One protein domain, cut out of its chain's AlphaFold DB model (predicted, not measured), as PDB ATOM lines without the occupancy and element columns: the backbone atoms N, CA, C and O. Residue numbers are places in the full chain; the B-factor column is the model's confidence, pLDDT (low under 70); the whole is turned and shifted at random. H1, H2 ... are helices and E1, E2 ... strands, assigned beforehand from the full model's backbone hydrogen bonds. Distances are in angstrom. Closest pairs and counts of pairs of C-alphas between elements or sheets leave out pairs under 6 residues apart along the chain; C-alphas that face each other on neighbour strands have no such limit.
ATOM      1  N   ILE A   4     -40.446 -43.959  53.537       68.25
ATOM      2  CA  ILE A   4     -39.389 -43.014  53.926       68.25
ATOM      3  C   ILE A   4     -38.172 -43.101  52.995       68.25
ATOM      4  O   ILE A   4     -37.672 -42.074  52.552       68.25
ATOM      5  N   ILE A   5     -37.713 -44.307  52.641       66.00
ATOM      6  CA  ILE A   5     -36.539 -44.477  51.768       66.00
ATOM      7  C   ILE A   5     -36.856 -43.954  50.357       66.00
ATOM      8  O   ILE A   5     -36.001 -43.340  49.723       66.00
ATOM      9  N   ARG A   6     -38.097 -44.134  49.876       67.25
ATOM     10  CA  ARG A   6     -38.525 -43.604  48.569       67.25
ATOM     11  C   ARG A   6     -38.485 -42.081  48.557       67.25
ATOM     12  O   ARG A   6     -37.915 -41.504  47.638       67.25
ATOM     13  N   ILE A   7     -39.029 -41.451  49.599       74.62
ATOM     14  CA  ILE A   7     -39.017 -39.990  49.753       74.62
ATOM     15  C   ILE A   7     -37.577 -39.464  49.750       74.62
ATOM     16  O   ILE A   7     -37.285 -38.511  49.032       74.62
ATOM     17  N   TRP A   8     -36.663 -40.114  50.478       73.62
ATOM     18  CA  TRP A   8     -35.255 -39.713  50.505       73.62
ATOM     19  C   TRP A   8     -34.563 -39.826  49.146       73.62
ATOM     20  O   TRP A   8     -33.847 -38.905  48.765       73.62
ATOM     21  N   LEU A   9     -34.786 -40.909  48.396       72.81
ATOM     22  CA  LEU A   9     -34.182 -41.068  47.067       72.81
ATOM     23  C   LEU A   9     -34.718 -40.044  46.062       72.81
ATOM     24  O   LEU A   9     -33.940 -39.468  45.304       72.81
ATOM     25  N   VAL A  10     -36.022 -39.762  46.094       75.44
ATOM     26  CA  VAL A  10     -36.624 -38.712  45.258       75.44
ATOM     27  C   VAL A  10     -36.070 -37.338  45.639       75.44
ATOM     28  O   VAL A  10     -35.661 -36.581  44.761       75.44
ATOM     29  N   ALA A  11     -35.985 -37.026  46.934       75.50
ATOM     30  CA  ALA A  11     -35.413 -35.768  47.409       75.50
ATOM     31  C   ALA A  11     -33.935 -35.616  47.003       75.50
ATOM     32  O   ALA A  11     -33.534 -34.548  46.543       75.50
ATOM     33  N   ALA A  12     -33.140 -36.687  47.105       75.94
ATOM     34  CA  ALA A  12     -31.743 -36.698  46.676       75.94
ATOM     35  C   ALA A  12     -31.603 -36.471  45.163       75.94
ATOM     36  O   ALA A  12     -30.751 -35.692  44.738       75.94
ATOM     37  N   ALA A  13     -32.464 -37.085  44.346       77.25
ATOM     38  CA  ALA A  13     -32.480 -36.851  42.905       77.25
ATOM     39  C   ALA A  13     -32.856 -35.404  42.555       77.25
ATOM     40  O   ALA A  13     -32.173 -34.784  41.743       77.25
ATOM     41  N   LEU A  14     -33.874 -34.830  43.205       79.25
ATOM     42  CA  LEU A  14     -34.252 -33.423  43.015       79.25
ATOM     43  C   LEU A  14     -33.119 -32.466  43.411       79.25
ATOM     44  O   LEU A  14     -32.826 -31.520  42.676       79.25
ATOM     45  N   ALA A  15     -32.442 -32.733  44.530       77.00
ATOM     46  CA  ALA A  15     -31.260 -31.979  44.938       77.00
ATOM     47  C   ALA A  15     -30.128 -32.106  43.904       77.00
ATOM     48  O   ALA A  15     -29.508 -31.104  43.549       77.00
ATOM     49  N   GLY A  16     -29.904 -33.308  43.364       76.06
ATOM     50  CA  GLY A  16     -28.953 -33.551  42.280       76.06
ATOM     51  C   GLY A  16     -29.263 -32.728  41.028       76.06
ATOM     52  O   GLY A  16     -28.375 -32.050  40.512       76.06
ATOM     53  N   ILE A  17     -30.523 -32.720  40.569       81.06
ATOM     54  CA  ILE A  17     -30.968 -31.907  39.420       81.06
ATOM     55  C   ILE A  17     -30.663 -30.430  39.675       81.06
ATOM     56  O   ILE A  17     -30.108 -29.750  38.811       81.06
ATOM     57  N   TRP A  18     -30.998 -29.939  40.870       85.69
ATOM     58  CA  TRP A  18     -30.768 -28.547  41.238       85.69
ATOM     59  C   TRP A  18     -29.278 -28.185  41.225       85.69
ATOM     60  O   TRP A  18     -28.904 -27.169  40.637       85.69
ATOM     61  N   VAL A  19     -28.413 -29.030  41.802       78.00
ATOM     62  CA  VAL A  19     -26.957 -28.807  41.816       78.00
ATOM     63  C   VAL A  19     -26.377 -28.826  40.404       78.00
ATOM     64  O   VAL A  19     -25.604 -27.933  40.057       78.00
ATOM     65  N   VAL A  20     -26.779 -29.777  39.556       78.00
ATOM     66  CA  VAL A  20     -26.333 -29.816  38.156       78.00
ATOM     67  C   VAL A  20     -26.786 -28.564  37.405       78.00
ATOM     68  O   VAL A  20     -25.971 -27.916  36.745       78.00
ATOM     69  N   GLY A  21     -28.042 -28.150  37.562       77.81
ATOM     70  CA  GLY A  21     -28.557 -26.931  36.938       77.81
ATOM     71  C   GLY A  21     -27.828 -25.661  37.393       77.81
ATOM     72  O   GLY A  21     -27.539 -24.792  36.575       77.81
ATOM     73  N   ARG A  22     -27.486 -25.549  38.684       83.38
ATOM     74  CA  ARG A  22     -26.818 -24.362  39.247       83.38
ATOM     75  C   ARG A  22     -25.314 -24.315  39.008       83.38
ATOM     76  O   ARG A  22     -24.782 -23.220  38.867       83.38
ATOM     77  N   VAL A  23     -24.628 -25.456  39.018       79.62
ATOM     78  CA  VAL A  23     -23.155 -25.512  39.028       79.62
ATOM     79  C   VAL A  23     -22.601 -25.998  37.695       79.62
ATOM     80  O   VAL A  23     -21.673 -25.399  37.154       79.62
ATOM     81  N   VAL A  24     -23.175 -27.059  37.127       81.12
ATOM     82  CA  VAL A  24     -22.641 -27.694  35.912       81.12
ATOM     83  C   VAL A  24     -23.031 -26.912  34.668       81.12
ATOM     84  O   VAL A  24     -22.189 -26.690  33.800       81.12
ATOM     85  N   TRP A  25     -24.283 -26.460  34.580       84.81
ATOM     86  CA  TRP A  25     -24.758 -25.746  33.393       84.81
ATOM     87  C   TRP A  25     -23.954 -24.469  33.086       84.81
ATOM     88  O   TRP A  25     -23.525 -24.316  31.940       84.81
ATOM     89  N   PRO A  26     -23.636 -23.593  34.064       87.88
ATOM     90  CA  PRO A  26     -22.778 -22.435  33.805       87.88
ATOM     91  C   PRO A  26     -21.362 -22.815  33.352       87.88
ATOM     92  O   PRO A  26     -20.809 -22.167  32.461       87.88
ATOM     93  N   LEU A  27     -20.778 -23.880  33.913       85.19
ATOM     94  CA  LEU A  27     -19.459 -24.373  33.499       85.19
ATOM     95  C   LEU A  27     -19.479 -24.845  32.040       85.19
ATOM     96  O   LEU A  27     -18.638 -24.418  31.246       85.19
ATOM     97  N   VAL A  28     -20.473 -25.657  31.669       85.81
ATOM     98  CA  VAL A  28     -20.673 -26.133  30.291       85.81
ATOM     99  C   VAL A  28     -20.885 -24.961  29.337       85.81
ATOM    100  O   VAL A  28     -20.218 -24.893  28.306       85.81
ATOM    101  N   ALA A  29     -21.749 -24.005  29.690       89.25
ATOM    102  CA  ALA A  29     -22.006 -22.823  28.873       89.25
ATOM    103  C   ALA A  29     -20.727 -22.001  28.650       89.25
ATOM    104  O   ALA A  29     -20.420 -21.627  27.519       89.25
ATOM    105  N   THR A  30     -19.933 -21.790  29.704       87.25
ATOM    106  CA  THR A  30     -18.668 -21.050  29.604       87.25
ATOM    107  C   THR A  30     -17.647 -21.797  28.743       87.25
ATOM    108  O   THR A  30     -16.917 -21.177  27.974       87.25
ATOM    109  N   ASN A  31     -17.590 -23.125  28.840       88.81
ATOM    110  CA  ASN A  31     -16.669 -23.954  28.059       88.81
ATOM    111  C   ASN A  31     -17.072 -24.024  26.577       88.81
ATOM    112  O   ASN A  31     -16.211 -23.941  25.700       88.81
ATOM    113  N   LEU A  32     -18.372 -24.101  26.282       89.69
ATOM    114  CA  LEU A  32     -18.895 -23.997  24.919       89.69
ATOM    115  C   LEU A  32     -18.647 -22.612  24.318       89.69
ATOM    116  O   LEU A  32     -18.274 -22.528  23.150       89.69
ATOM    117  N   ASN A  33     -18.825 -21.543  25.102       90.06
ATOM    118  CA  ASN A  33     -18.555 -20.184  24.643       90.06
ATOM    119  C   ASN A  33     -17.074 -19.994  24.302       90.06
ATOM    120  O   ASN A  33     -16.765 -19.525  23.207       90.06
ATOM    121  N   ALA A  34     -16.171 -20.434  25.186       88.12
ATOM    122  CA  ALA A  34     -14.733 -20.392  24.935       88.12
ATOM    123  C   ALA A  34     -14.376 -21.146  23.645       88.12
ATOM    124  O   ALA A  34     -13.757 -20.590  22.749       88.12
ATOM    125  N   ARG A  35     -14.880 -22.373  23.467       88.69
ATOM    126  CA  ARG A  35     -14.607 -23.164  22.256       88.69
ATOM    127  C   ARG A  35     -15.108 -22.509  20.959       88.69
ATOM    128  O   ARG A  35     -14.562 -22.795  19.898       88.69
ATOM    129  N   ARG A  36     -16.168 -21.697  21.021       90.81
ATOM    130  CA  ARG A  36     -16.774 -21.044  19.848       90.81
ATOM    131  C   ARG A  36     -16.161 -19.690  19.513       90.81
ATOM    132  O   ARG A  36     -16.104 -19.350  18.339       90.81
ATOM    133  N   SER A  37     -15.802 -18.910  20.528       90.44
ATOM    134  CA  SER A  37     -15.506 -17.478  20.376       90.44
ATOM    135  C   SER A  37     -14.084 -17.085  20.771       90.44
ATOM    136  O   SER A  37     -13.657 -15.987  20.428       90.44
ATOM    137  N   TRP A  38     -13.349 -17.949  21.475       93.50
ATOM    138  CA  TRP A  38     -11.989 -17.651  21.916       93.50
ATOM    139  C   TRP A  38     -10.955 -18.165  20.921       93.50
ATOM    140  O   TRP A  38     -11.164 -19.161  20.224       93.50
ATOM    141  N   THR A  39      -9.819 -17.481  20.854       91.50
ATOM    142  CA  THR A  39      -8.717 -17.844  19.963       91.50
ATOM    143  C   THR A  39      -7.900 -18.966  20.592       91.50
ATOM    144  O   THR A  39      -7.631 -18.962  21.791       91.50
ATOM    145  N   ARG A  40      -7.528 -19.974  19.799       91.62
ATOM    146  CA  ARG A  40      -6.715 -21.095  20.281       91.62
ATOM    147  C   ARG A  40      -5.236 -20.771  20.095       91.62
ATOM    148  O   ARG A  40      -4.829 -20.407  18.996       91.62
ATOM    149  N   THR A  41      -4.449 -20.930  21.150       91.38
ATOM    150  CA  THR A  41      -2.992 -20.740  21.148       91.38
ATOM    151  C   THR A  41      -2.310 -21.841  21.958       91.38
ATOM    152  O   THR A  41      -2.981 -22.653  22.593       91.38
ATOM    153  N   THR A  42      -0.983 -21.869  21.955       90.50
ATOM    154  CA  THR A  42      -0.182 -22.773  22.785       90.50
ATOM    155  C   THR A  42       0.524 -21.955  23.855       90.50
ATOM    156  O   THR A  42       1.108 -20.918  23.543       90.50
ATOM    157  N   GLY A  43       0.476 -22.418  25.102       88.94
ATOM    158  CA  GLY A  43       1.221 -21.820  26.207       88.94
ATOM    159  C   GLY A  43       2.051 -22.845  26.968       88.94
ATOM    160  O   GLY A  43       1.727 -24.036  26.990       88.94
ATOM    161  N   GLU A  44       3.129 -22.374  27.583       89.94
ATOM    162  CA  GLU A  44       3.979 -23.162  28.475       89.94
ATOM    163  C   GLU A  44       3.527 -22.990  29.924       89.94
ATOM    164  O   GLU A  44       3.250 -21.877  30.376       89.94
ATOM    165  N   VAL A  45       3.440 -24.095  30.663       87.94
ATOM    166  CA  VAL A  45       3.063 -24.073  32.081       87.94
ATOM    167  C   VAL A  45       4.273 -23.651  32.914       87.94
ATOM    168  O   VAL A  45       5.279 -24.358  32.942       87.94
ATOM    169  N   ARG A  46       4.180 -22.525  33.628       86.25
ATOM    170  CA  ARG A  46       5.291 -21.998  34.448       86.25
ATOM    171  C   ARG A  46       5.122 -22.251  35.942       86.25
ATOM    172  O   ARG A  46       6.097 -22.584  36.609       86.25
ATOM    173  N   ALA A  47       3.906 -22.117  36.471       82.25
ATOM    174  CA  ALA A  47       3.641 -22.283  37.899       82.25
ATOM    175  C   ALA A  47       2.232 -22.830  38.176       82.25
ATOM    176  O   ALA A  47       1.302 -22.606  37.402       82.25
ATOM    177  N   MET A  48       2.072 -23.529  39.308       78.81
ATOM    178  CA  MET A  48       0.799 -24.114  39.767       78.81
ATOM    179  C   MET A  48       0.494 -23.801  41.241       78.81
ATOM    180  O   MET A  48       0.115 -24.676  42.021       78.81
ATOM    181  N   ASN A  49       0.657 -22.541  41.641       70.88
ATOM    182  CA  ASN A  49       0.421 -22.103  43.017       70.88
ATOM    183  C   ASN A  49      -0.987 -21.501  43.155       70.88
ATOM    184  O   ASN A  49      -1.157 -20.287  43.127       70.88
ATOM    185  N   GLY A  50      -2.014 -22.350  43.272       66.75
ATOM    186  CA  GLY A  50      -3.418 -21.935  43.453       66.75
ATOM    187  C   GLY A  50      -4.128 -21.449  42.178       66.75
ATOM    188  O   GLY A  50      -5.314 -21.719  42.014       66.75
ATOM    189  N   ALA A  51      -3.396 -20.835  41.248       75.25
ATOM    190  CA  ALA A  51      -3.780 -20.601  39.855       75.25
ATOM    191  C   ALA A  51      -2.666 -21.126  38.932       75.25
ATOM    192  O   ALA A  51      -1.507 -21.206  39.354       75.25
ATOM    193  N   VAL A  52      -3.006 -21.518  37.701       82.19
ATOM    194  CA  VAL A  52      -1.998 -21.987  36.736       82.19
ATOM    195  C   VAL A  52      -1.538 -20.811  35.886       82.19
ATOM    196  O   VAL A  52      -2.350 -20.182  35.207       82.19
ATOM    197  N   GLU A  53      -0.241 -20.516  35.949       88.81
ATOM    198  CA  GLU A  53       0.408 -19.484  35.140       88.81
ATOM    199  C   GLU A  53       0.875 -20.094  33.819       88.81
ATOM    200  O   GLU A  53       1.622 -21.080  33.798       88.81
ATOM    201  N   PHE A  54       0.432 -19.483  32.726       88.56
ATOM    202  CA  PHE A  54       0.817 -19.829  31.371       88.56
ATOM    203  C   PHE A  54       1.619 -18.694  30.748       88.56
ATOM    204  O   PHE A  54       1.227 -17.527  30.823       88.56
ATOM    205  N   GLU A  55       2.712 -19.047  30.086       88.44
ATOM    206  CA  GLU A  55       3.444 -18.142  29.211       88.44
ATOM    207  C   GLU A  55       3.018 -18.379  27.759       88.44
ATOM    208  O   GLU A  55       3.058 -19.507  27.265       88.44
ATOM    209  N   ILE A  56       2.573 -17.321  27.085       87.75
ATOM    210  CA  ILE A  56       2.027 -17.357  25.727       87.75
ATOM    211  C   ILE A  56       2.916 -16.499  24.823       87.75
ATOM    212  O   ILE A  56       3.071 -15.299  25.063       87.75
ATOM    213  N   GLY A  57       3.467 -17.104  23.766       81.38
ATOM    214  CA  GLY A  57       4.347 -16.450  22.791       81.38
ATOM    215  C   GLY A  57       5.816 -16.880  22.896       81.38
ATOM    216  O   GLY A  57       6.140 -17.849  23.574       81.38
ATOM    217  N   GLN A  58       6.697 -16.169  22.191       69.06
ATOM    218  CA  GLN A  58       8.158 -16.305  22.282       69.06
ATOM    219  C   GLN A  58       8.765 -14.941  22.639       69.06
ATOM    220  O   GLN A  58       8.224 -13.906  22.242       69.06
ATOM    221  N   GLU A  59       9.865 -14.929  23.395       59.44
ATOM    222  CA  GLU A  59      10.582 -13.688  23.711       59.44
ATOM    223  C   GLU A  59      11.006 -12.945  22.427       59.44
ATOM    224  O   GLU A  59      11.396 -13.588  21.447       59.44
ATOM    225  N   PRO A  60      10.945 -11.599  22.403       62.41
ATOM    226  CA  PRO A  60      10.704 -10.688  23.532       62.41
ATOM    227  C   PRO A  60       9.223 -10.351  23.801       62.41
ATOM    228  O   PRO A  60       8.934  -9.565  24.697       62.41
ATOM    229  N   SER A  61       8.275 -10.913  23.045       74.62
ATOM    230  CA  SER A  61       6.840 -10.607  23.154       74.62
ATOM    231  C   SER A  61       6.051 -11.712  23.866       74.62
ATOM    232  O   SER A  61       4.948 -12.054  23.431       74.62
ATOM    233  N   SER A  62       6.613 -12.319  24.916       79.69
ATOM    234  CA  SER A  62       5.872 -13.284  25.728       79.69
ATOM    235  C   SER A  62       4.932 -12.559  26.698       79.69
ATOM    236  O   SER A  62       5.238 -11.496  27.240       79.69
ATOM    237  N   SER A  63       3.740 -13.117  26.882       82.44
ATOM    238  CA  SER A  63       2.727 -12.603  27.804       82.44
ATOM    239  C   SER A  63       2.374 -13.675  28.821       82.44
ATOM    240  O   SER A  63       2.325 -14.862  28.499       82.44
ATOM    241  N   ARG A  64       2.158 -13.258  30.069       85.06
ATOM    242  CA  ARG A  64       1.795 -14.151  31.170       85.06
ATOM    243  C   ARG A  64       0.307 -14.043  31.428       85.06
ATOM    244  O   ARG A  64      -0.216 -12.939  31.571       85.06
ATOM    245  N   ALA A  65      -0.351 -15.186  31.509       85.44
ATOM    246  CA  ALA A  65      -1.773 -15.271  31.771       85.44
ATOM    247  C   ALA A  65      -2.050 -16.300  32.866       85.44
ATOM    248  O   ALA A  65      -1.378 -17.327  32.962       85.44
ATOM    249  N   PHE A  66      -3.055 -16.029  33.691       85.50
ATOM    250  CA  PHE A  66      -3.443 -16.903  34.792       85.50
ATOM    251  C   PHE A  66      -4.779 -17.558  34.460       85.50
ATOM    252  O   PHE A  66      -5.762 -16.867  34.196       85.50
ATOM    253  N   ALA A  67      -4.829 -18.890  34.484       84.12
ATOM    254  CA  ALA A  67      -6.085 -19.619  34.369       84.12
ATOM    255  C   ALA A  67      -6.534 -20.137  35.734       84.12
ATOM    256  O   ALA A  67      -5.794 -20.840  36.434       84.12
ATOM    257  N   GLU A  68      -7.797 -19.883  36.058       79.19
ATOM    258  CA  GLU A  68      -8.501 -20.657  37.072       79.19
ATOM    259  C   GLU A  68      -8.847 -22.032  36.493       79.19
ATOM    260  O   GLU A  68      -9.612 -22.157  35.531       79.19
ATOM    261  N   VAL A  69      -8.274 -23.082  37.078       77.44
ATOM    262  CA  VAL A  69      -8.540 -24.470  36.693       77.44
ATOM    263  C   VAL A  69      -9.174 -25.231  37.845       77.44
ATOM    264  O   VAL A  69      -8.750 -25.128  38.993       77.44
ATOM    265  N   ASN A  70     -10.189 -26.036  37.532       70.56
ATOM    266  CA  ASN A  70     -10.886 -26.845  38.534       70.56
ATOM    267  C   ASN A  70     -10.036 -28.024  39.037       70.56
ATOM    268  O   ASN A  70     -10.243 -28.496  40.152       70.56
ATOM    269  N   HIS A  71      -9.085 -28.492  38.224       72.19
ATOM    270  CA  HIS A  71      -8.102 -29.511  38.574       72.19
ATOM    271  C   HIS A  71      -6.837 -29.345  37.720       72.19
ATOM    272  O   HIS A  71      -6.890 -28.832  36.603       72.19
ATOM    273  N   THR A  72      -5.703 -29.846  38.209       78.69
ATOM    274  CA  THR A  72      -4.411 -29.814  37.496       78.69
ATOM    275  C   THR A  72      -4.101 -31.105  36.737       78.69
ATOM    276  O   THR A  72      -3.061 -31.222  36.089       78.69
ATOM    277  N   TRP A  73      -5.008 -32.088  36.777       73.69
ATOM    278  CA  TRP A  73      -4.797 -33.365  36.098       73.69
ATOM    279  C   TRP A  73      -4.589 -33.168  34.589       73.69
ATOM    280  O   TRP A  73      -5.342 -32.447  33.935       73.69
ATOM    281  N   GLY A  74      -3.527 -33.777  34.056       71.00
ATOM    282  CA  GLY A  74      -3.130 -33.662  32.653       71.00
ATOM    283  C   GLY A  74      -2.258 -32.448  32.325       71.00
ATOM    284  O   GLY A  74      -1.565 -32.489  31.317       71.00
ATOM    285  N   LEU A  75      -2.228 -31.407  33.168       79.81
ATOM    286  CA  LEU A  75      -1.381 -30.225  32.940       79.81
ATOM    287  C   LEU A  75       0.090 -30.480  33.298       79.81
ATOM    288  O   LEU A  75       0.970 -29.906  32.680       79.81
ATOM    289  N   ASN A  76       0.363 -31.384  34.245       73.31
ATOM    290  CA  ASN A  76       1.732 -31.763  34.633       73.31
ATOM    291  C   ASN A  76       2.430 -32.697  33.635       73.31
ATOM    292  O   ASN A  76       3.620 -32.960  33.776       73.31
ATOM    293  N   LEU A  77       1.686 -33.270  32.688       76.44
ATOM    294  CA  LEU A  77       2.218 -34.268  31.756       76.44
ATOM    295  C   LEU A  77       2.829 -33.635  30.503       76.44
ATOM    296  O   LEU A  77       3.580 -34.302  29.798       76.44
ATOM    297  N   PHE A  78       2.508 -32.371  30.226       76.81
ATOM    298  CA  PHE A  78       2.927 -31.680  29.016       76.81
ATOM    299  C   PHE A  78       3.471 -30.299  29.366       76.81
ATOM    300  O   PHE A  78       2.797 -29.505  30.012       76.81
ATOM    301  N   GLU A  79       4.683 -30.007  28.901       79.50
ATOM    302  CA  GLU A  79       5.325 -28.696  29.062       79.50
ATOM    303  C   GLU A  79       4.572 -27.600  28.288       79.50
ATOM    304  O   GLU A  79       4.470 -26.460  28.737       79.50
ATOM    305  N   LYS A  80       3.965 -27.983  27.155       86.06
ATOM    306  CA  LYS A  80       3.133 -27.136  26.297       86.06
ATOM    307  C   LYS A  80       1.695 -27.627  26.303       86.06
ATOM    308  O   LYS A  80       1.431 -28.796  26.028       86.06
ATOM    309  N   VAL A  81       0.766 -26.717  26.563       88.50
ATOM    310  CA  VAL A  81      -0.670 -26.995  26.617       88.50
ATOM    311  C   VAL A  81      -1.397 -26.021  25.700       88.50
ATOM    312  O   VAL A  81      -1.055 -24.844  25.606       88.50
ATOM    313  N   GLU A  82      -2.416 -26.507  24.999       90.75
ATOM    314  CA  GLU A  82      -3.284 -25.640  24.210       90.75
ATOM    315  C   GLU A  82      -4.228 -24.846  25.118       90.75
ATOM    316  O   GLU A  82      -4.822 -25.383  26.058       90.75
ATOM    317  N   LEU A  83      -4.401 -23.571  24.797       91.94
ATOM    318  CA  LEU A  83      -5.179 -22.600  25.550       91.94
ATOM    319  C   LEU A  83      -6.201 -21.925  24.637       91.94
ATOM    320  O   LEU A  83      -5.942 -21.689  23.459       91.94
ATOM    321  N   PHE A  84      -7.348 -21.576  25.202       92.81
ATOM    322  CA  PHE A  84      -8.282 -20.610  24.649       92.81
ATOM    323  C   PHE A  84      -8.043 -19.256  25.322       92.81
ATOM    324  O   PHE A  84      -8.071 -19.179  26.553       92.81
ATOM    325  N   VAL A  85      -7.835 -18.211  24.522       91.38
ATOM    326  CA  VAL A  85      -7.636 -16.824  24.966       91.38
ATOM    327  C   VAL A  85      -8.841 -15.994  24.542       91.38
ATOM    328  O   VAL A  85      -9.255 -16.040  23.379       91.38
ATOM    329  N   ASP A  86      -9.429 -15.255  25.477       91.12
ATOM    330  CA  ASP A  86     -10.550 -14.371  25.165       91.12
ATOM    331  C   ASP A  86     -10.054 -13.186  24.308       91.12
ATOM    332  O   ASP A  86      -9.181 -12.436  24.747       91.12
ATOM    333  N   PRO A  87     -10.577 -12.972  23.083       88.19
ATOM    334  CA  PRO A  87     -10.139 -11.864  22.235       88.19
ATOM    335  C   PRO A  87     -10.499 -10.493  22.819       88.19
ATOM    336  O   PRO A  87      -9.903  -9.493  22.425       88.19
ATOM    337  N   SER A  88     -11.478 -10.434  23.728       89.00
ATOM    338  CA  SER A  88     -11.878  -9.199  24.408       89.00
ATOM    339  C   SER A  88     -11.058  -8.903  25.669       89.00
ATOM    340  O   SER A  88     -10.986  -7.748  26.081       89.00
ATOM    341  N   ASP A  89     -10.409  -9.920  26.244       87.50
ATOM    342  CA  ASP A  89      -9.541  -9.811  27.417       87.50
ATOM    343  C   ASP A  89      -8.412 -10.861  27.347       87.50
ATOM    344  O   ASP A  89      -8.584 -11.992  27.811       87.50
ATOM    345  N   PRO A  90      -7.235 -10.506  26.796       83.31
ATOM    346  CA  PRO A  90      -6.124 -11.441  26.606       83.31
ATOM    347  C   PRO A  90      -5.560 -12.045  27.900       83.31
ATOM    348  O   PRO A  90      -4.828 -13.033  27.844       83.31
ATOM    349  N   VAL A  91      -5.878 -11.465  29.064       84.75
ATOM    350  CA  VAL A  91      -5.470 -11.994  30.376       84.75
ATOM    351  C   VAL A  91      -6.325 -13.205  30.758       84.75
ATOM    352  O   VAL A  91      -5.880 -14.084  31.500       84.75
ATOM    353  N   ARG A  92      -7.549 -13.285  30.227       86.81
ATOM    354  CA  ARG A  92      -8.489 -14.357  30.516       86.81
ATOM    355  C   ARG A  92      -8.217 -15.563  29.628       86.81
ATOM    356  O   ARG A  92      -8.523 -15.583  28.435       86.81
ATOM    357  N   VAL A  93      -7.693 -16.614  30.250       90.44
ATOM    358  CA  VAL A  93      -7.277 -17.834  29.555       90.44
ATOM    359  C   VAL A  93      -7.902 -19.083  30.159       90.44
ATOM    360  O   VAL A  93      -8.199 -19.152  31.352       90.44
ATOM    361  N   LYS A  94      -8.120 -20.094  29.315       89.50
ATOM    362  CA  LYS A  94      -8.594 -21.420  29.723       89.50
ATOM    363  C   LYS A  94      -7.814 -22.525  29.021       89.50
ATOM    364  O   LYS A  94      -7.616 -22.432  27.815       89.50
ATOM    365  N   PRO A  95      -7.448 -23.617  29.710       89.19
ATOM    366  CA  PRO A  95      -6.889 -24.783  29.040       89.19
ATOM    367  C   PRO A  95      -7.916 -25.420  28.096       89.19
ATOM    368  O   PRO A  95      -9.063 -25.657  28.473       89.19
ATOM    369  N   ALA A  96      -7.488 -25.715  26.870       86.75
ATOM    370  CA  ALA A  96      -8.311 -26.297  25.811       86.75
ATOM    371  C   ALA A  96      -8.413 -27.833  25.885       86.75
ATOM    372  O   ALA A  96      -9.092 -28.456  25.066       86.75
ATOM    373  N   GLY A  97      -7.731 -28.457  26.849       83.94
ATOM    374  CA  GLY A  97      -7.709 -29.904  26.993       83.94
ATOM    375  C   GLY A  97      -9.073 -30.481  27.382       83.94
ATOM    376  O   GLY A  97      -9.824 -29.912  28.181       83.94
ATOM    377  N   PHE A  98      -9.398 -31.642  26.803       81.00
ATOM    378  CA  PHE A  98     -10.689 -32.299  27.014       81.00
ATOM    379  C   PHE A  98     -10.953 -32.569  28.496       81.00
ATOM    380  O   PHE A  98     -12.038 -32.275  28.991       81.00
ATOM    381  N   VAL A  99      -9.947 -33.077  29.212       79.06
ATOM    382  CA  VAL A  99     -10.062 -33.400  30.638       79.06
ATOM    383  C   VAL A  99     -10.379 -32.132  31.437       79.06
ATOM    384  O   VAL A  99     -11.346 -32.111  32.186       79.06
ATOM    385  N   GLN A 100      -9.650 -31.043  31.197       82.12
ATOM    386  CA  GLN A 100      -9.794 -29.770  31.908       82.12
ATOM    387  C   GLN A 100     -11.153 -29.099  31.672       82.12
ATOM    388  O   GLN A 100     -11.682 -28.438  32.566       82.12
ATOM    389  N   MET A 101     -11.732 -29.266  30.481       82.88
ATOM    390  CA  MET A 101     -13.030 -28.678  30.147       82.88
ATOM    391  C   MET A 101     -14.216 -29.571  30.529       82.88
ATOM    392  O   MET A 101     -15.287 -29.047  30.843       82.88
ATOM    393  N   TRP A 102     -14.074 -30.897  30.479       84.62
ATOM    394  CA  TRP A 102     -15.231 -31.800  30.467       84.62
ATOM    395  C   TRP A 102     -15.271 -32.824  31.591       84.62
ATOM    396  O   TRP A 102     -16.351 -33.362  31.825       84.62
ATOM    397  N   LEU A 103     -14.180 -33.052  32.330       80.56
ATOM    398  CA  LEU A 103     -14.173 -34.052  33.400       80.56
ATOM    399  C   LEU A 103     -15.204 -33.723  34.491       80.56
ATOM    400  O   LEU A 103     -16.103 -34.520  34.736       80.56
TER     401      LEU A 103
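This is residues 4 to 103 of the 316 residues of an uncharacterized protein of Solibacter usitatus (strain Ellin6076) (UniProt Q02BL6). A long helix, H1, sticks out with its residues 4 to 26 from a small head, in which one antiparallel sheet of five strands is curled like part of a barrel and folded back on itself, so that E3 and E2 face E4 and E5 with E1 as the hinge. The short closing helix H2 lies beside the head, near the part of H1 that reaches it. The printed part has 100 residues, with two named helices and five named strands in the order H1 E1 E2 E3 E4 E5 H2; the sheet's order is E3 E2 E1 E4 E5, and the class is mixed, helices and strands. The whole is loose, with a radius of gyration of the C-alphas of 17.4 A, and spans 67 by 27 by 19 A, a rod whose length H1 makes.

H1, residues 4 to 37, only grazes the sheet with its residues 31 to 37; its closest C-alphas to E4, residues 80 to 86, are those of Ala 34 and Phe 84, 6.5 A apart. E1, residues 39 to 49, bends by 74 degrees at residue 46. E1 and E2, residues 51 to 56, form a hairpin, with N 46 and O 53 2.9 A apart. E2 and E3, residues 63 to 67, form another, with N 54 and O 65 2.8 A apart. E1, E2 and E3 are a meander, each strand the antiparallel neighbour of the one before. With E4 they make a Greek key, in which the first strand is also the antiparallel neighbour of the fourth: N 41 of E1 and O 83 of E4 are 2.9 A apart. E4 and E5, residues 89 to 95, form a hairpin, with N 84 and O 94 2.8 A apart. Across the folded sheet, the closest C-alphas of the edge strands E3 and E5, Ala 65 and Val 91, are 5.1 A apart. H2, residues 98 to 103, is not on the sheet. H2 and H1 are close but not clearly touching, their closest C-alphas, Asn 31 and Met 101, 6.3 A apart, at a shallow tilt of 16 degrees, opposite ways. Every O i to N i+4 pair is within hydrogen-bond range in H2, and 27 of 30 are in H1.

H1 begins at C-alpha 4 (-39.389, -43.014, 53.926) and is 48.5 A long, with a kink of 31 degrees near residue 25. E1 is 25.2 A long, from C-alpha 39 (-8.717, -17.844, 19.963); E2 is 15.6 A, E3 13.0 A, E4 18.7 A and E5 15.3 A. H2, 7.5 A long, ends at C-alpha 103 (-14.173, -34.052, 33.400).

The C-alphas of Ile 4 and Pro 60, the two farthest apart, are 66.9 A apart. Without residues 4 to 26, which stand free, the body has 77 residues and spans 35 by 27 by 18 A. The printed part has no cut, and its long link is E3 to E4, residues 68 to 79. The mean pLDDT of the printed part is 82.1; residues 4 to 6, residue 50 and residues 58 to 60 are under 70.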